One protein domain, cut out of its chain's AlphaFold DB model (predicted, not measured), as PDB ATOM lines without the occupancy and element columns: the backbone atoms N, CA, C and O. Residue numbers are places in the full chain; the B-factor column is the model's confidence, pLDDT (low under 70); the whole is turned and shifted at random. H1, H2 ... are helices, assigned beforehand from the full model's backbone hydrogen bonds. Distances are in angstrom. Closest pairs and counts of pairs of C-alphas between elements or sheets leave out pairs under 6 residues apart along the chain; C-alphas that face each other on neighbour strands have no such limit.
ATOM      1  N   PHE A   4     359.497 214.760 249.065       68.31
ATOM      2  CA  PHE A   4     360.559 215.728 249.318       68.31
ATOM      3  C   PHE A   4     360.491 216.936 248.375       68.31
ATOM      4  O   PHE A   4     360.488 218.073 248.838       68.31
ATOM      5  N   ILE A   5     360.326 216.704 247.067       72.00
ATOM      6  CA  ILE A   5     360.186 217.781 246.073       72.00
ATOM      7  C   ILE A   5     358.937 218.619 246.378       72.00
ATOM      8  O   ILE A   5     358.989 219.846 246.346       72.00
ATOM      9  N   ARG A   6     357.821 217.978 246.751       74.25
ATOM     10  CA  ARG A   6     356.588 218.698 247.108       74.25
ATOM     11  C   ARG A   6     356.774 219.609 248.328       74.25
ATOM     12  O   ARG A   6     356.217 220.700 248.339       74.25
ATOM     13  N   LYS A   7     357.560 219.188 249.325       73.25
ATOM     14  CA  LYS A   7     357.891 220.009 250.505       73.25
ATOM     15  C   LYS A   7     358.857 221.154 250.180       73.25
ATOM     16  O   LYS A   7     358.738 222.223 250.761       73.25
ATOM     17  N   MET A   8     359.790 220.957 249.249       76.19
ATOM     18  CA  MET A   8     360.720 222.017 248.833       76.19
ATOM     19  C   MET A   8     360.049 223.131 248.019       76.19
ATOM     20  O   MET A   8     360.446 224.281 248.139       76.19
ATOM     21  N   PHE A   9     359.036 222.821 247.209       78.00
ATOM     22  CA  PHE A   9     358.383 223.807 246.329       78.00
ATOM     23  C   PHE A   9     356.971 224.197 246.791       78.00
ATOM     24  O   PHE A   9     356.134 224.627 245.997       78.00
ATOM     25  N   SER A  10     356.678 224.041 248.082       77.00
ATOM     26  CA  SER A  10     355.388 224.423 248.657       77.00
ATOM     27  C   SER A  10     355.298 225.944 248.827       77.00
ATOM     28  O   SER A  10     356.036 226.542 249.611       77.00
ATOM     29  N   LEU A  11     354.366 226.583 248.109       72.88
ATOM     30  CA  LEU A  11     353.994 227.991 248.322       72.88
ATOM     31  C   LEU A  11     353.220 228.196 249.631       72.88
ATOM     32  O   LEU A  11     353.288 229.268 250.223       72.88
ATOM     33  N   ASN A  12     352.516 227.160 250.098       75.44
ATOM     34  CA  ASN A  12     351.701 227.216 251.314       75.44
ATOM     35  C   ASN A  12     352.548 227.387 252.584       75.44
ATOM     36  O   ASN A  12     352.021 227.784 253.623       75.44
ATOM     37  N   ASP A  13     353.848 227.102 252.494       82.06
ATOM     38  CA  ASP A  13     354.784 227.234 253.606       82.06
ATOM     39  C   ASP A  13     355.380 228.650 253.704       82.06
ATOM     40  O   ASP A  13     356.068 228.961 254.673       82.06
ATOM     41  N   ILE A  14     355.086 229.546 252.757       85.38
ATOM     42  CA  ILE A  14     355.409 230.972 252.877       85.38
ATOM     43  C   ILE A  14     354.261 231.659 253.622       85.38
ATOM     44  O   ILE A  14     353.166 231.836 253.085       85.38
ATOM     45  N   LYS A  15     354.502 232.067 254.870       86.75
ATOM     46  CA  LYS A  15     353.536 232.829 255.668       86.75
ATOM     47  C   LYS A  15     353.751 234.325 255.478       86.75
ATOM     48  O   LYS A  15     354.878 234.795 255.348       86.75
ATOM     49  N   TYR A  16     352.655 235.083 255.491       90.19
ATOM     50  CA  TYR A  16     352.666 236.550 255.386       90.19
ATOM     51  C   TYR A  16     353.411 237.080 254.147       90.19
ATOM     52  O   TYR A  16     354.098 238.099 254.211       90.19
ATOM     53  N   SER A  17     353.261 236.403 253.003       90.25
ATOM     54  CA  SER A  17     353.987 236.677 251.751       90.25
ATOM     55  C   SER A  17     353.856 238.118 251.245       90.25
ATOM     56  O   SER A  17     354.722 238.598 250.524       90.25
ATOM     57  N   TRP A  18     352.797 238.829 251.638       92.94
ATOM     58  CA  TRP A  18     352.594 240.232 251.284       92.94
ATOM     59  C   TRP A  18     353.677 241.162 251.863       92.94
ATOM     60  O   TRP A  18     354.024 242.142 251.211       92.94
ATOM     61  N   ILE A  19     354.257 240.852 253.033       94.75
ATOM     62  CA  ILE A  19     355.345 241.650 253.638       94.75
ATOM     63  C   ILE A  19     356.632 241.477 252.829       94.75
ATOM     64  O   ILE A  19     357.334 242.445 252.540       94.75
ATOM     65  N   LEU A  20     356.920 240.240 252.414       94.44
ATOM     66  CA  LEU A  20     358.037 239.943 251.524       94.44
ATOM     67  C   LEU A  20     357.873 240.667 250.183       94.44
ATOM     68  O   LEU A  20     358.809 241.303 249.708       94.44
ATOM     69  N   LEU A  21     356.670 240.623 249.608       95.00
ATOM     70  CA  LEU A  21     356.356 241.303 248.354       95.00
ATOM     71  C   LEU A  21     356.516 242.826 248.487       95.00
ATOM     72  O   LEU A  21     357.099 243.452 247.606       95.00
ATOM     73  N   LEU A  22     356.083 243.412 249.607       96.62
ATOM     74  CA  LEU A  22     356.297 244.830 249.907       96.62
ATOM     75  C   LEU A  22     357.791 245.186 249.951       96.62
ATOM     76  O   LEU A  22     358.196 246.182 249.356       96.62
ATOM     77  N   SER A  23     358.609 244.363 250.614       97.00
ATOM     78  CA  SER A  23     360.067 244.532 250.627       97.00
ATOM     79  C   SER A  23     360.652 244.490 249.213       97.00
ATOM     80  O   SER A  23     361.432 245.372 248.855       97.00
ATOM     81  N   MET A  24     360.237 243.517 248.395       96.06
ATOM     82  CA  MET A  24     360.708 243.372 247.014       96.06
ATOM     83  C   MET A  24     360.326 244.577 246.153       96.06
ATOM     84  O   MET A  24     361.183 245.116 245.459       96.06
ATOM     85  N   ILE A  25     359.076 245.041 246.226       96.44
ATOM     86  CA  ILE A  25     358.634 246.240 245.499       96.44
ATOM     87  C   ILE A  25     359.452 247.457 245.927       96.44
ATOM     88  O   ILE A  25     359.913 248.210 245.074       96.44
ATOM     89  N   LEU A  26     359.657 247.650 247.232       95.81
ATOM     90  CA  LEU A  26     360.428 248.788 247.722       95.81
ATOM     91  C   LEU A  26     361.881 248.728 247.231       95.81
ATOM     92  O   LEU A  26     362.390 249.724 246.728       95.81
ATOM     93  N   CYS A  27     362.521 247.560 247.315       95.94
ATOM     94  CA  CYS A  27     363.875 247.343 246.809       95.94
ATOM     95  C   CYS A  27     363.965 247.647 245.305       95.94
ATOM     96  O   CYS A  27     364.854 248.382 244.879       95.94
ATOM     97  N   PHE A  28     362.998 247.160 244.519       95.38
ATOM     98  CA  PHE A  28     362.910 247.426 243.083       95.38
ATOM     99  C   PHE A  28     362.810 248.923 242.784       95.38
ATOM    100  O   PHE A  28     363.540 249.432 241.939       95.38
ATOM    101  N   LEU A  29     361.915 249.637 243.476       94.12
ATOM    102  CA  LEU A  29     361.704 251.068 243.264       94.12
ATOM    103  C   LEU A  29     362.945 251.882 243.624       94.12
ATOM    104  O   LEU A  29     363.333 252.754 242.850       94.12
ATOM    105  N   ILE A  30     363.589 251.583 244.755       94.19
ATOM    106  CA  ILE A  30     364.822 252.266 245.162       94.19
ATOM    107  C   ILE A  30     365.939 252.008 244.149       94.19
ATOM    108  O   ILE A  30     366.586 252.962 243.731       94.19
ATOM    109  N   PHE A  31     366.106 250.768 243.680       92.94
ATOM    110  CA  PHE A  31     367.100 250.445 242.652       92.94
ATOM    111  C   PHE A  31     366.804 251.161 241.334       92.94
ATOM    112  O   PHE A  31     367.694 251.739 240.711       92.94
ATOM    113  N   TYR A  32     365.544 251.169 240.907       91.88
ATOM    114  CA  TYR A  32     365.144 251.884 239.704       91.88
ATOM    115  C   TYR A  32     365.459 253.379 239.803       91.88
ATOM    116  O   TYR A  32     366.019 253.946 238.868       91.88
ATOM    117  N   ILE A  33     365.145 254.001 240.941       90.12
ATOM    118  CA  ILE A  33     365.426 255.413 241.210       90.12
ATOM    119  C   ILE A  33     366.935 255.693 241.201       90.12
ATOM    120  O   ILE A  33     367.365 256.630 240.533       90.12
ATOM    121  N   ASP A  34     367.719 254.859 241.884       89.94
ATOM    122  CA  ASP A  34     369.187 254.920 241.949       89.94
ATOM    123  C   ASP A  34     369.820 254.849 240.548       89.94
ATOM    124  O   ASP A  34     370.755 255.574 240.221       89.94
ATOM    125  N   ARG A  35     369.255 254.024 239.658       88.00
ATOM    126  CA  ARG A  35     369.728 253.881 238.272       88.00
ATOM    127  C   ARG A  35     369.193 254.912 237.288       88.00
ATOM    128  O   ARG A  35     369.801 255.085 236.236       88.00
ATOM    129  N   ALA A  36     368.068 255.549 237.584       86.06
ATOM    130  CA  ALA A  36     367.446 256.536 236.706       86.06
ATOM    131  C   ALA A  36     368.110 257.923 236.786       86.06
ATOM    132  O   ALA A  36     367.642 258.848 236.125       86.06
ATOM    133  N   ASP A  37     369.193 258.056 237.563       70.81
ATOM    134  CA  ASP A  37     370.002 259.275 237.697       70.81
ATOM    135  C   ASP A  37     369.168 260.497 238.125       70.81
ATOM    136  O   ASP A  37     369.453 261.652 237.800       70.81
ATOM    137  N   PHE A  38     368.091 260.247 238.880       72.44
ATOM    138  CA  PHE A  38     367.431 261.310 239.620       72.44
ATOM    139  C   PHE A  38     368.460 261.846 240.617       72.44
ATOM    140  O   PHE A  38     369.028 261.054 241.361       72.44
ATOM    141  N   LEU A  39     368.700 263.163 240.630       73.94
ATOM    142  CA  LEU A  39     369.616 263.875 241.540       73.94
ATOM    143  C   LEU A  39     369.162 263.769 243.011       73.94
ATOM    144  O   LEU A  39     368.834 264.761 243.663       73.94
ATOM    145  N   ILE A  40     369.071 262.547 243.517       80.25
ATOM    146  CA  ILE A  40     368.632 262.188 244.851       80.25
ATOM    147  C   ILE A  40     369.879 261.913 245.667       80.25
ATOM    148  O   ILE A  40     370.821 261.264 245.220       80.25
ATOM    149  N   ASP A  41     369.866 262.430 246.887       85.25
ATOM    150  CA  ASP A  41     370.940 262.226 247.840       85.25
ATOM    151  C   ASP A  41     371.208 260.723 248.051       85.25
ATOM    152  O   ASP A  41     370.300 259.936 248.342       85.25
ATOM    153  N   SER A  42     372.480 260.340 247.940       86.12
ATOM    154  CA  SER A  42     372.980 258.985 248.191       86.12
ATOM    155  C   SER A  42     372.550 258.455 249.568       86.12
ATOM    156  O   SER A  42     372.280 257.256 249.726       86.12
ATOM    157  N   ALA A  43     372.393 259.342 250.560       88.88
ATOM    158  CA  ALA A  43     371.879 258.980 251.879       88.88
ATOM    159  C   ALA A  43     370.427 258.463 251.834       88.88
ATOM    160  O   ALA A  43     370.092 257.494 252.525       88.88
ATOM    161  N   ILE A  44     369.569 259.062 251.003       88.94
ATOM    162  CA  ILE A  44     368.158 258.669 250.854       88.94
ATOM    163  C   ILE A  44     368.066 257.299 250.183       88.94
ATOM    164  O   ILE A  44     367.349 256.424 250.671       88.94
ATOM    165  N   VAL A  45     368.834 257.088 249.111       91.56
ATOM    166  CA  VAL A  45     368.891 255.805 248.392       91.56
ATOM    167  C   VAL A  45     369.362 254.683 249.322       91.56
ATOM    168  O   VAL A  45     368.700 253.652 249.452       91.56
ATOM    169  N   THR A  46     370.456 254.915 250.054       92.75
ATOM    170  CA  THR A  46     371.001 253.949 251.021       92.75
ATOM    171  C   THR A  46     369.985 253.610 252.111       92.75
ATOM    172  O   THR A  46     369.775 252.438 252.436       92.75
ATOM    173  N   THR A  47     369.302 254.624 252.647       94.19
ATOM    174  CA  THR A  47     368.245 254.435 253.651       94.19
ATOM    175  C   THR A  47     367.076 253.630 253.084       94.19
ATOM    176  O   THR A  47     366.544 252.756 253.767       94.19
ATOM    177  N   GLY A  48     366.710 253.861 251.821       94.69
ATOM    178  CA  GLY A  48     365.690 253.087 251.114       94.69
ATOM    179  C   GLY A  48     366.047 251.604 250.998       94.69
ATOM    180  O   GLY A  48     365.220 250.745 251.318       94.69
ATOM    181  N   TYR A  49     367.292 251.289 250.623       94.31
ATOM    182  CA  TYR A  49     367.767 249.904 250.586       94.31
ATOM    183  C   TYR A  49     367.739 249.260 251.976       94.31
ATOM    184  O   TYR A  49     367.176 248.173 252.131       94.31
ATOM    185  N   LEU A  50     368.263 249.941 253.001       95.69
ATOM    186  CA  LEU A  50     368.243 249.447 254.382       95.69
ATOM    187  C   LEU A  50     366.819 249.181 254.878       95.69
ATOM    188  O   LEU A  50     366.567 248.141 255.490       95.69
ATOM    189  N   LEU A  51     365.877 250.076 254.578       96.69
ATOM    190  CA  LEU A  51     364.472 249.899 254.929       96.69
ATOM    191  C   LEU A  51     363.879 248.672 254.224       96.69
ATOM    192  O   LEU A  51     363.240 247.844 254.874       96.69
ATOM    193  N   SER A  52     364.139 248.507 252.924       96.69
ATOM    194  CA  SER A  52     363.654 247.352 252.158       96.69
ATOM    195  C   SER A  52     364.158 246.023 252.728       96.69
ATOM    196  O   SER A  52     363.360 245.102 252.929       96.69
ATOM    197  N   PHE A  53     365.439 245.940 253.099       94.94
ATOM    198  CA  PHE A  53     366.008 244.745 253.720       94.94
ATOM    199  C   PHE A  53     365.518 244.538 255.150       94.94
ATOM    200  O   PHE A  53     365.245 243.405 255.539       94.94
ATOM    201  N   THR A  54     365.315 245.608 255.917       96.50
ATOM    202  CA  THR A  54     364.725 245.515 257.260       96.50
ATOM    203  C   THR A  54     363.322 244.910 257.197       96.50
ATOM    204  O   THR A  54     363.007 244.018 257.981       96.50
ATOM    205  N   ILE A  55     362.500 245.307 256.219       97.50
ATOM    206  CA  ILE A  55     361.174 244.707 255.999       97.50
ATOM    207  C   ILE A  55     361.296 243.216 255.636       97.50
ATOM    208  O   ILE A  55     360.523 242.408 256.153       97.50
ATOM    209  N   ALA A  56     362.278 242.819 254.816       96.25
ATOM    210  CA  ALA A  56     362.527 241.401 254.518       96.25
ATOM    211  C   ALA A  56     362.933 240.603 255.768       96.25
ATOM    212  O   ALA A  56     362.452 239.487 255.974       96.25
ATOM    213  N   VAL A  57     363.786 241.169 256.625       95.50
ATOM    214  CA  VAL A  57     364.199 240.543 257.890       95.50
ATOM    215  C   VAL A  57     363.010 240.406 258.843       95.50
ATOM    216  O   VAL A  57     362.816 239.338 259.425       95.50
ATOM    217  N   LEU A  58     362.172 241.441 258.958       96.06
ATOM    218  CA  LEU A  58     360.937 241.389 259.748       96.06
ATOM    219  C   LEU A  58     359.982 240.315 259.227       96.06
ATOM    220  O   LEU A  58     359.445 239.542 260.022       96.06
ATOM    221  N   TRP A  59     359.813 240.213 257.905       96.62
ATOM    222  CA  TRP A  59     359.075 239.104 257.304       96.62
ATOM    223  C   TRP A  59     359.681 237.758 257.714       96.62
ATOM    224  O   TRP A  59     358.940 236.883 258.154       96.62
ATOM    225  N   GLY A  60     361.005 237.603 257.655       94.00
ATOM    226  CA  GLY A  60     361.701 236.396 258.100       94.00
ATOM    227  C   GLY A  60     361.392 236.036 259.558       94.00
ATOM    228  O   GLY A  60     361.093 234.882 259.853       94.00
ATOM    229  N   ALA A  61     361.381 237.002 260.473       92.56
ATOM    230  CA  ALA A  61     361.029 236.747 261.870       92.56
ATOM    231  C   ALA A  61     359.559 236.313 262.035       92.56
ATOM    232  O   ALA A  61     359.271 235.295 262.665       92.56
ATOM    233  N   ILE A  62     358.621 237.047 261.431       92.31
ATOM    234  CA  ILE A  62     357.179 236.770 261.544       92.31
ATOM    235  C   ILE A  62     356.824 235.439 260.868       92.31
ATOM    236  O   ILE A  62     356.022 234.662 261.388       92.31
ATOM    237  N   ASN A  63     357.440 235.147 259.724       92.12
ATOM    238  CA  ASN A  63     357.255 233.894 259.014       92.12
ATOM    239  C   ASN A  63     357.718 232.697 259.866       92.12
ATOM    240  O   ASN A  63     356.999 231.700 259.933       92.12
ATOM    241  N   TYR A  64     358.852 232.811 260.570       89.69
ATOM    242  CA  TYR A  64     359.314 231.783 261.512       89.69
ATOM    243  C   TYR A  64     358.322 231.570 262.653       89.69
ATOM    244  O   TYR A  64     357.868 230.448 262.870       89.69
ATOM    245  N   ILE A  65     357.922 232.652 263.331       86.44
ATOM    246  CA  ILE A  65     356.946 232.602 264.431       86.44
ATOM    247  C   ILE A  65     355.648 231.946 263.963       86.44
ATOM    248  O   ILE A  65     355.094 231.101 264.661       86.44
ATOM    249  N   GLY A  66     355.191 232.275 262.754       83.06
ATOM    250  CA  GLY A  66     354.009 231.658 262.172       83.06
ATOM    251  C   GLY A  66     354.126 230.135 262.045       83.06
ATOM    252  O   GLY A  66     353.106 229.448 262.090       83.06
ATOM    253  N   HIS A  67     355.326 229.585 261.877       83.00
ATOM    254  CA  HIS A  67     355.559 228.141 261.773       83.00
ATOM    255  C   HIS A  67     355.720 227.429 263.110       83.00
ATOM    256  O   HIS A  67     355.521 226.214 263.154       83.00
ATOM    257  N   ILE A  68     355.997 228.154 264.193       78.25
ATOM    258  CA  ILE A  68     355.999 227.577 265.536       78.25
ATOM    259  C   ILE A  68     354.561 227.190 265.891       78.25
ATOM    260  O   ILE A  68     353.694 228.043 266.090       78.25
ATOM    261  N   ARG A  69     354.285 225.885 265.973       66.75
ATOM    262  CA  ARG A  69     352.997 225.362 266.442       66.75
ATOM    263  C   ARG A  69     353.185 224.652 267.773       66.75
ATOM    264  O   ARG A  69     354.027 223.761 267.894       66.75
ATOM    265  N   MET A  70     352.366 225.021 268.755       56.75
ATOM    266  CA  MET A  70     352.270 224.277 270.009       56.75
ATOM    267  C   MET A  70     351.749 222.871 269.712       56.75
ATOM    268  O   MET A  70     350.766 222.719 268.976       56.75
ATOM    269  N   ASN A  71     352.420 221.859 270.258       63.66
ATOM    270  CA  ASN A  71     352.027 220.471 270.076       63.66
ATOM    271  C   ASN A  71     350.580 220.270 270.583       63.66
ATOM    272  O   ASN A  71     350.186 220.824 271.611       63.66
ATOM    273  N   LEU A 143     358.321 221.761 265.399       60.16
ATOM    274  CA  LEU A 143     359.137 222.639 264.564       60.16
ATOM    275  C   LEU A 143     359.030 222.163 263.111       60.16
ATOM    276  O   LEU A 143     359.255 220.992 262.791       60.16
ATOM    277  N   HIS A 144     358.562 223.053 262.239       65.75
ATOM    278  CA  HIS A 144     358.294 222.724 260.847       65.75
ATOM    279  C   HIS A 144     359.603 222.609 260.065       65.75
ATOM    280  O   HIS A 144     360.504 223.424 260.208       65.75
ATOM    281  N   ALA A 145     359.701 221.642 259.159       70.31
ATOM    282  CA  ALA A 145     360.871 221.543 258.302       70.31
ATOM    283  C   ALA A 145     360.886 222.693 257.273       70.31
ATOM    284  O   ALA A 145     360.036 222.755 256.383       70.31
ATOM    285  N   HIS A 146     361.856 223.602 257.369       82.62
ATOM    286  CA  HIS A 146     361.925 224.830 256.563       82.62
ATOM    287  C   HIS A 146     362.570 224.658 255.171       82.62
ATOM    288  O   HIS A 146     363.110 225.604 254.600       82.62
ATOM    289  N   TYR A 147     362.502 223.453 254.588       84.75
ATOM    290  CA  TYR A 147     363.119 223.127 253.291       84.75
ATOM    291  C   TYR A 147     362.580 223.951 252.114       84.75
ATOM    292  O   TYR A 147     363.251 224.045 251.086       84.75
ATOM    293  N   TYR A 148     361.403 224.567 252.257       87.88
ATOM    294  CA  TYR A 148     360.851 225.444 251.231       87.88
ATOM    295  C   TYR A 148     361.770 226.644 250.945       87.88
ATOM    296  O   TYR A 148     361.930 227.013 249.787       87.88
ATOM    297  N   LEU A 149     362.463 227.198 251.952       90.19
ATOM    298  CA  LEU A 149     363.418 228.302 251.757       90.19
ATOM    299  C   LEU A 149     364.547 227.922 250.790       90.19
ATOM    300  O   LEU A 149     364.922 228.716 249.931       90.19
ATOM    301  N   LEU A 150     365.043 226.684 250.881       89.62
ATOM    302  CA  LEU A 150     366.045 226.171 249.947       89.62
ATOM    303  C   LEU A 150     365.460 225.952 248.551       89.62
ATOM    304  O   LEU A 150     366.112 226.289 247.567       89.62
ATOM    305  N   GLY A 151     364.236 225.429 248.444       89.00
ATOM    306  CA  GLY A 151     363.575 225.264 247.146       89.00
ATOM    307  C   GLY A 151     363.376 226.594 246.414       89.00
ATOM    308  O   GLY A 151     363.711 226.700 245.233       89.00
ATOM    309  N   TRP A 152     362.927 227.633 247.123       90.56
ATOM    310  CA  TRP A 152     362.783 228.982 246.564       90.56
ATOM    311  C   TRP A 152     364.122 229.646 246.257       90.56
ATOM    312  O   TRP A 152     364.233 230.315 245.232       90.56
ATOM    313  N   SER A 153     365.153 229.421 247.075       92.81
ATOM    314  CA  SER A 153     366.512 229.874 246.761       92.81
ATOM    315  C   SER A 153     367.036 229.247 245.466       92.81
ATOM    316  O   SER A 153     367.521 229.976 244.599       92.81
ATOM    317  N   ILE A 154     366.886 227.927 245.296       92.88
ATOM    318  CA  ILE A 154     367.298 227.210 244.079       92.88
ATOM    319  C   ILE A 154     366.549 227.752 242.865       92.88
ATOM    320  O   ILE A 154     367.166 228.009 241.833       92.88
ATOM    321  N   LEU A 155     365.235 227.965 242.984       92.94
ATOM    322  CA  LEU A 155     364.434 228.513 241.895       92.94
ATOM    323  C   LEU A 155     364.873 229.937 241.527       92.94
ATOM    324  O   LEU A 155     365.073 230.230 240.350       92.94
ATOM    325  N   ALA A 156     365.066 230.806 242.522       93.31
ATOM    326  CA  ALA A 156     365.530 232.174 242.307       93.31
ATOM    327  C   ALA A 156     366.936 232.209 241.689       93.31
ATOM    328  O   ALA A 156     367.191 232.997 240.784       93.31
ATOM    329  N   PHE A 157     367.830 231.315 242.120       94.12
ATOM    330  CA  PHE A 157     369.180 231.203 241.576       94.12
ATOM    331  C   PHE A 157     369.188 230.662 240.140       94.12
ATOM    332  O   PHE A 157     369.920 231.161 239.290       94.12
ATOM    333  N   ALA A 158     368.328 229.688 239.831       93.75
ATOM    334  CA  ALA A 158     368.152 229.205 238.465       93.75
ATOM    335  C   ALA A 158     367.640 230.321 237.540       93.75
ATOM    336  O   ALA A 158     368.164 230.498 236.442       93.75
ATOM    337  N   LEU A 159     366.663 231.114 238.000       93.88
ATOM    338  CA  LEU A 159     366.179 232.285 237.264       93.88
ATOM    339  C   LEU A 159     367.266 233.350 237.091       93.88
ATOM    340  O   LEU A 159     367.371 233.912 236.006       93.88
ATOM    341  N   PHE A 160     368.091 233.590 238.113       93.44
ATOM    342  CA  PHE A 160     369.249 234.482 238.025       93.44
ATOM    343  C   PHE A 160     370.199 234.049 236.899       93.44
ATOM    344  O   PHE A 160     370.519 234.866 236.042       93.44
ATOM    345  N   ILE A 161     370.570 232.763 236.828       92.88
ATOM    346  CA  ILE A 161     371.436 232.246 235.751       92.88
ATOM    347  C   ILE A 161     370.792 232.459 234.380       92.88
ATOM    348  O   ILE A 161     371.452 232.931 233.455       92.88
ATOM    349  N   VAL A 162     369.507 232.118 234.236       92.00
ATOM    350  CA  VAL A 162     368.789 232.274 232.965       92.00
ATOM    351  C   VAL A 162     368.782 233.743 232.542       92.00
ATOM    352  O   VAL A 162     369.211 234.055 231.433       92.00
ATOM    353  N   ILE A 163     368.360 234.650 233.425       89.56
ATOM    354  CA  ILE A 163     368.301 236.086 233.129       89.56
ATOM    355  C   ILE A 163     369.694 236.646 232.837       89.56
ATOM    356  O   ILE A 163     369.821 237.391 231.871       89.56
ATOM    357  N   GLY A 164     370.733 236.245 233.572       87.44
ATOM    358  CA  GLY A 164     372.108 236.684 233.322       87.44
ATOM    359  C   GLY A 164     372.610 236.281 231.931       87.44
ATOM    360  O   GLY A 164     373.193 237.096 231.214       87.44
ATOM    361  N   VAL A 165     372.304 235.058 231.477       88.06
ATOM    362  CA  VAL A 165     372.625 234.618 230.105       88.06
ATOM    363  C   VAL A 165     371.884 235.467 229.067       88.06
ATOM    364  O   VAL A 165     372.491 235.921 228.096       88.06
ATOM    365  N   PHE A 166     370.588 235.725 229.264       85.00
ATOM    366  CA  PHE A 166     369.799 236.586 228.373       85.00
ATOM    367  C   PHE A 166     370.291 238.041 228.374       85.00
ATOM    368  O   PHE A 166     370.334 238.681 227.322       85.00
ATOM    369  N   TRP A 167     370.698 238.557 229.531       80.94
ATOM    370  CA  TRP A 167     371.208 239.913 229.684       80.94
ATOM    371  C   TRP A 167     372.510 240.108 228.906       80.94
ATOM    372  O   TRP A 167     372.608 241.033 228.098       80.94
ATOM    373  N   ILE A 168     373.469 239.188 229.062       80.81
ATOM    374  CA  ILE A 168     374.761 239.240 228.363       80.81
ATOM    375  C   ILE A 168     374.584 239.110 226.843       80.81
ATOM    376  O   ILE A 168     375.320 239.741 226.089       80.81
ATOM    377  N   THR A 169     373.618 238.310 226.384       80.69
ATOM    378  CA  THR A 169     373.481 237.967 224.958       80.69
ATOM    379  C   THR A 169     372.574 238.901 224.161       80.69
ATOM    380  O   THR A 169     372.835 239.115 222.979       80.69
ATOM    381  N   LEU A 170     371.508 239.438 224.764       79.31
ATOM    382  CA  LEU A 170     370.439 240.124 224.025       79.31
ATOM    383  C   LEU A 170     370.069 241.508 224.577       79.31
ATOM    384  O   LEU A 170     369.470 242.299 223.852       79.31
ATOM    385  N   PHE A 171     370.407 241.825 225.830       79.25
ATOM    386  CA  PHE A 171     369.846 242.992 226.524       79.25
ATOM    387  C   PHE A 171     370.859 243.748 227.385       79.25
ATOM    388  O   PHE A 171     370.478 244.322 228.401       79.25
ATOM    389  N   THR A 172     372.133 243.792 226.996       74.94
ATOM    390  CA  THR A 172     373.237 244.289 227.842       74.94
ATOM    391  C   THR A 172     372.998 245.696 228.419       74.94
ATOM    392  O   THR A 172     373.453 245.996 229.518       74.94
ATOM    393  N   SER A 173     372.218 246.543 227.739       77.75
ATOM    394  CA  SER A 173     371.869 247.904 228.186       77.75
ATOM    395  C   SER A 173     370.565 248.018 228.996       77.75
ATOM    396  O   SER A 173     370.160 249.124 229.345       77.75
ATOM    397  N   SER A 174     369.865 246.917 229.278       86.81
ATOM    398  CA  SER A 174     368.566 246.943 229.959       86.81
ATOM    399  C   SER A 174     368.712 247.091 231.474       86.81
ATOM    400  O   SER A 174     369.025 246.133 232.183       86.81
ATOM    401  N   THR A 175     368.389 248.281 231.990       86.69
ATOM    402  CA  THR A 175     368.341 248.560 233.436       86.69
ATOM    403  C   THR A 175     367.356 247.647 234.171       86.69
ATOM    404  O   THR A 175     367.641 247.192 235.273       86.69
ATOM    405  N   LEU A 176     366.209 247.333 233.558       88.62
ATOM    406  CA  LEU A 176     365.193 246.479 234.179       88.62
ATOM    407  C   LEU A 176     365.696 245.050 234.403       88.62
ATOM    408  O   LEU A 176     365.444 244.481 235.463       88.62
ATOM    409  N   MET A 177     366.421 244.479 233.434       88.00
ATOM    410  CA  MET A 177     366.988 243.136 233.597       88.00
ATOM    411  C   MET A 177     368.035 243.104 234.704       88.00
ATOM    412  O   MET A 177     367.990 242.207 235.539       88.00
ATOM    413  N   LEU A 178     368.894 244.125 234.767       89.06
ATOM    414  CA  LEU A 178     369.900 244.251 235.816       89.06
ATOM    415  C   LEU A 178     369.277 244.320 237.221       89.06
ATOM    416  O   LEU A 178     369.775 243.678 238.147       89.06
ATOM    417  N   ILE A 179     368.187 245.083 237.388       92.25
ATOM    418  CA  ILE A 179     367.470 245.188 238.671       92.25
ATOM    419  C   ILE A 179     366.917 243.820 239.078       92.25
ATOM    420  O   ILE A 179     367.154 243.364 240.197       92.25
ATOM    421  N   VAL A 180     366.199 243.152 238.171       92.50
ATOM    422  CA  VAL A 180     365.582 241.846 238.450       92.50
ATOM    423  C   VAL A 180     366.645 240.799 238.780       92.50
ATOM    424  O   VAL A 180     366.496 240.067 239.756       92.50
ATOM    425  N   GLU A 181     367.733 240.752 238.014       92.00
ATOM    426  CA  GLU A 181     368.863 239.856 238.253       92.00
ATOM    427  C   GLU A 181     369.495 240.092 239.634       92.00
ATOM    428  O   GLU A 181     369.648 239.151 240.420       92.00
ATOM    429  N   SER A 182     369.783 241.353 239.972       91.88
ATOM    430  CA  SER A 182     370.371 241.739 241.262       91.88
ATOM    431  C   SER A 182     369.458 241.388 242.441       91.88
ATOM    432  O   SER A 182     369.918 240.911 243.481       91.88
ATOM    433  N   MET A 183     368.148 241.576 242.283       94.69
ATOM    434  CA  MET A 183     367.173 241.169 243.292       94.69
ATOM    435  C   MET A 183     367.118 239.647 243.444       94.69
ATOM    436  O   MET A 183     367.119 239.152 244.570       94.69
ATOM    437  N   LEU A 184     367.098 238.885 242.347       94.81
ATOM    438  CA  LEU A 184     367.032 237.422 242.412       94.81
ATOM    439  C   LEU A 184     368.200 236.836 243.205       94.81
ATOM    440  O   LEU A 184     367.975 235.972 244.057       94.81
ATOM    441  N   ILE A 185     369.423 237.328 242.985       94.88
ATOM    442  CA  ILE A 185     370.582 236.861 243.750       94.88
ATOM    443  C   ILE A 185     370.510 237.302 245.217       94.88
ATOM    444  O   ILE A 185     370.723 236.475 246.107       94.88
ATOM    445  N   ALA A 186     370.130 238.554 245.497       94.56
ATOM    446  CA  ALA A 186     370.035 239.071 246.863       94.56
ATOM    447  C   ALA A 186     368.997 238.308 247.706       94.56
ATOM    448  O   ALA A 186     369.303 237.849 248.810       94.56
ATOM    449  N   TYR A 187     367.787 238.106 247.177       94.19
ATOM    450  CA  TYR A 187     366.733 237.364 247.876       94.19
ATOM    451  C   TYR A 187     367.024 235.861 247.937       94.19
ATOM    452  O   TYR A 187     366.711 235.234 248.948       94.19
ATOM    453  N   SER A 188     367.674 235.278 246.919       94.94
ATOM    454  CA  SER A 188     368.118 233.879 246.984       94.94
ATOM    455  C   SER A 188     369.093 233.659 248.142       94.94
ATOM    456  O   SER A 188     368.873 232.766 248.964       94.94
ATOM    457  N   LEU A 189     370.112 234.517 248.271       95.19
ATOM    458  CA  LEU A 189     371.046 234.481 249.399       95.19
ATOM    459  C   LEU A 189     370.331 234.724 250.734       95.19
ATOM    460  O   LEU A 189     370.608 234.031 251.715       95.19
ATOM    461  N   GLY A 190     369.365 235.646 250.762       94.44
ATOM    462  CA  GLY A 190     368.518 235.895 251.927       94.44
ATOM    463  C   GLY A 190     367.752 234.651 252.388       94.44
ATOM    464  O   GLY A 190     367.751 234.340 253.580       94.44
ATOM    465  N   PHE A 191     367.154 233.889 251.468       94.56
ATOM    466  CA  PHE A 191     366.461 232.641 251.806       94.56
ATOM    467  C   PHE A 191     367.406 231.557 252.331       94.56
ATOM    468  O   PHE A 191     367.056 230.867 253.290       94.56
ATOM    469  N   VAL A 192     368.610 231.428 251.759       94.38
ATOM    470  CA  VAL A 192     369.641 230.517 252.289       94.38
ATOM    471  C   VAL A 192     370.032 230.921 253.708       94.38
ATOM    472  O   VAL A 192     370.055 230.076 254.603       94.38
ATOM    473  N   GLY A 193     370.290 232.210 253.940       94.00
ATOM    474  CA  GLY A 193     370.608 232.732 255.268       94.00
ATOM    475  C   GLY A 193     369.499 232.442 256.280       94.00
ATOM    476  O   GLY A 193     369.766 231.897 257.351       94.00
ATOM    477  N   LEU A 194     368.243 232.714 255.913       94.12
ATOM    478  CA  LEU A 194     367.082 232.423 256.756       94.12
ATOM    479  C   LEU A 194     366.946 230.934 257.073       94.12
ATOM    480  O   LEU A 194     366.622 230.600 258.208       94.12
ATOM    481  N   PHE A 195     367.237 230.038 256.127       92.06
ATOM    482  CA  PHE A 195     367.206 228.597 256.385       92.06
ATOM    483  C   PHE A 195     368.153 228.203 257.528       92.06
ATOM    484  O   PHE A 195     367.762 227.463 258.433       92.06
ATOM    485  N   PHE A 196     369.380 228.729 257.526       91.38
ATOM    486  CA  PHE A 196     370.337 228.466 258.603       91.38
ATOM    487  C   PHE A 196     369.933 229.130 259.919       91.38
ATOM    488  O   PHE A 196     370.035 228.495 260.967       91.38
ATOM    489  N   VAL A 197     369.437 230.369 259.872       93.06
ATOM    490  CA  VAL A 197     368.955 231.085 261.063       93.06
ATOM    491  C   VAL A 197     367.785 230.346 261.711       93.06
ATOM    492  O   VAL A 197     367.777 230.169 262.925       93.06
ATOM    493  N   TYR A 198     366.832 229.853 260.920       91.56
ATOM    494  CA  TYR A 198     365.703 229.078 261.433       91.56
ATOM    495  C   TYR A 198     366.177 227.791 262.091       91.56
ATOM    496  O   TYR A 198     365.804 227.512 263.222       91.56
ATOM    497  N   LYS A 199     367.092 227.062 261.444       86.94
ATOM    498  CA  LYS A 199     367.677 225.848 262.023       86.94
ATOM    499  C   LYS A 199     368.440 226.126 263.325       86.94
ATOM    500  O   LYS A 199     368.449 225.289 264.226       86.94
ATOM    501  N   LEU A 200     369.087 227.287 263.428       87.81
ATOM    502  CA  LEU A 200     369.753 227.726 264.651       87.81
ATOM    503  C   LEU A 200     368.734 228.030 265.756       87.81
ATOM    504  O   LEU A 200     368.934 227.588 266.886       87.81
ATOM    505  N   PHE A 201     367.631 228.710 265.440       87.50
ATOM    506  CA  PHE A 201     366.553 228.929 266.405       87.50
ATOM    507  C   PHE A 201     365.882 227.627 266.838       87.50
ATOM    508  O   PHE A 201     365.697 227.443 268.040       87.50
ATOM    509  N   ASP A 202     365.609 226.703 265.914       84.44
ATOM    510  CA  ASP A 202     365.097 225.368 266.235       84.44
ATOM    511  C   ASP A 202     366.025 224.685 267.250       84.44
ATOM    512  O   ASP A 202     365.580 224.242 268.308       84.44
ATOM    513  N   ALA A 203     367.337 224.666 266.980       82.62
ATOM    514  CA  ALA A 203     368.334 224.059 267.862       82.62
ATOM    515  C   ALA A 203     368.421 224.743 269.239       82.62
ATOM    516  O   ALA A 203     368.545 224.061 270.258       82.62
ATOM    517  N   MET A 204     368.338 226.077 269.291       83.62
ATOM    518  CA  MET A 204     368.326 226.829 270.550       83.62
ATOM    519  C   MET A 204     367.078 226.528 271.382       83.62
ATOM    520  O   MET A 204     367.192 226.312 272.589       83.62
ATOM    521  N   ILE A 205     365.905 226.488 270.745       81.75
ATOM    522  CA  ILE A 205     364.645 226.134 271.403       81.75
ATOM    523  C   ILE A 205     364.737 224.700 271.924       81.75
ATOM    524  O   ILE A 205     364.473 224.473 273.101       81.75
ATOM    525  N   TYR A 206     365.184 223.751 271.097       75.50
ATOM    526  CA  TYR A 206     365.349 222.356 271.504       75.50
ATOM    527  C   TYR A 206     366.251 222.203 272.723       75.50
ATOM    528  O   TYR A 206     365.849 221.592 273.712       75.50
ATOM    529  N   ARG A 207     367.438 222.814 272.685       77.25
ATOM    530  CA  ARG A 207     368.385 222.760 273.799       77.25
ATOM    531  C   ARG A 207     367.789 223.352 275.075       77.25
ATOM    532  O   ARG A 207     367.931 222.767 276.144       77.25
ATOM    533  N   LYS A 208     367.102 224.494 274.970       74.50
ATOM    534  CA  LYS A 208     366.508 225.152 276.138       74.50
ATOM    535  C   LYS A 208     365.386 224.323 276.764       74.50
ATOM    536  O   LYS A 208     365.211 224.356 277.978       74.50
ATOM    537  N   LEU A 209     364.630 223.598 275.944       70.31
ATOM    538  CA  LEU A 209     363.587 222.693 276.416       70.31
ATOM    539  C   LEU A 209     364.175 221.456 277.099       70.31
ATOM    540  O   LEU A 209     363.677 221.076 278.152       70.31
ATOM    541  N   GLU A 210     365.244 220.869 276.558       66.38
ATOM    542  CA  GLU A 210     365.908 219.712 277.172       66.38
ATOM    543  C   GLU A 210     366.540 220.061 278.532       66.38
ATOM    544  O   GLU A 210     366.427 219.287 279.480       66.38
ATOM    545  N   GLU A 211     367.153 221.244 278.656       67.31
ATOM    546  CA  GLU A 211     367.727 221.735 279.920       67.31
ATOM    547  C   GLU A 211     366.680 221.901 281.035       67.31
ATOM    548  O   GLU A 211     367.014 221.716 282.198       67.31
ATOM    549  N   ASN A 212     365.425 222.223 280.700       55.91
ATOM    550  CA  ASN A 212     364.349 222.415 281.684       55.91
ATOM    551  C   ASN A 212     363.642 221.106 282.095       55.91
ATOM    552  O   ASN A 212     362.811 221.131 283.000       55.91
ATOM    553  N   VAL A 213     363.902 219.994 281.397       52.78
ATOM    554  CA  VAL A 213     363.296 218.673 281.667       52.78
ATOM    555  C   VAL A 213     364.217 217.783 282.520       52.78
ATOM    556  O   VAL A 213     363.763 216.772 283.052       52.78
ATOM    557  N   ARG A 214     365.496 218.155 282.679       42.91
ATOM    558  CA  ARG A 214     366.448 217.503 283.596       42.91
ATOM    559  C   ARG A 214     366.392 218.116 284.989       42.91
ATOM    560  O   ARG A 214     366.579 217.331 285.943       42.91
TER     561      ARG A 214
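AT A GLANCE: This is residues 4 to 71 and 143 to 214 of the 214 residues of an uncharacterized protein of Cytobacillus praedii (UniProt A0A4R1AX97). Two long helical hairpins, H2 with H3 and H4 with H5, are set beside each other at a slant, with both of their turns at one end of an elongated shape. H5 runs through the middle between H4 and the H2-H3 hairpin, and its far end sticks out with residues 207 to 214, while the short H1 packs on the first turns of H4. The printed part has 140 residues with five named helices, in the order H1, H2, H3, H4, H5, and no named strand; the class is all helix. The whole is loose, with a radius of gyration of the C-alphas of 18.0 A, and the C-alphas span 62 by 35 by 21 A.

IN THESE COORDINATES: H1 is residues 4 to 8, beginning at C-alpha 4 at (360.559, 215.728, 249.318). H2 is residues 17 to 35, 26.9 A from first to last C-alpha. H3, residues 42 to 67, is 37.9 A long and ends at C-alpha 67 at (355.559, 228.141, 261.773). H4, residues 147 to 170, is 34.6 A long. H5, residues 175 to 211, is the longest helix at 53.7 A and ends at C-alpha 211 at (367.727, 221.735, 279.920).

HOW THE PARTS SIT: H2, H3 and H5 form a bundle, a group of helices running lengthwise together. H2 and H3 are a helical hairpin: they touch, the closest C-alphas being those of Ser 23 and Ser 52, 4.8 A apart, and run opposite ways at a shallow tilt of 15 degrees. H5 touches H2 with residues 175 to 183 alone, the C-alphas of Phe 31 and Ile 179 coming closest at 6.6 A; they run opposite ways at a steep tilt of 40 degrees. H3 and H5 are close but not clearly touching, with the C-alphas of Gly 60 and Leu 194 closest at 6.8 A; they run the same way at a steep tilt of 42 degrees. H4 and H5 are the other helical hairpin, at a shallow tilt of 17 degrees, opposite ways; they touch, closest at the C-alphas of Ser 153 and Ser 188, 4.3 A apart. The helix packing is mostly aligned, but only just: of the three touching pairs H2 and H3, H4 and H5, and H2 and H5, the first 2 are at a shallow tilt and the third is at a steep one. H4 touches H1 with residues 147 to 152 alone, closest at the C-alphas of Met 8 and Tyr 148, 4.2 A apart. H2 and H4 are apart. In H1, H2, H3, H4 and H5 every O i to N i+4 pair is within hydrogen-bond range.

THE WHOLE: The C-alphas of Leu 170 and Arg 214, the two farthest apart, are 63.8 A apart. Residues 72 to 142 are not printed, and C-alphas 71 and 143 are 9.3 A apart across the cut. Of the links that are printed whole, H4 to H5 is tight, H1 to H2 and H2 to H3 are short, and none is long. The mean pLDDT of the printed part is 86.2; it is under 70 at residue 4, residues 69 to 71, 143 to 144 and 210 to 214.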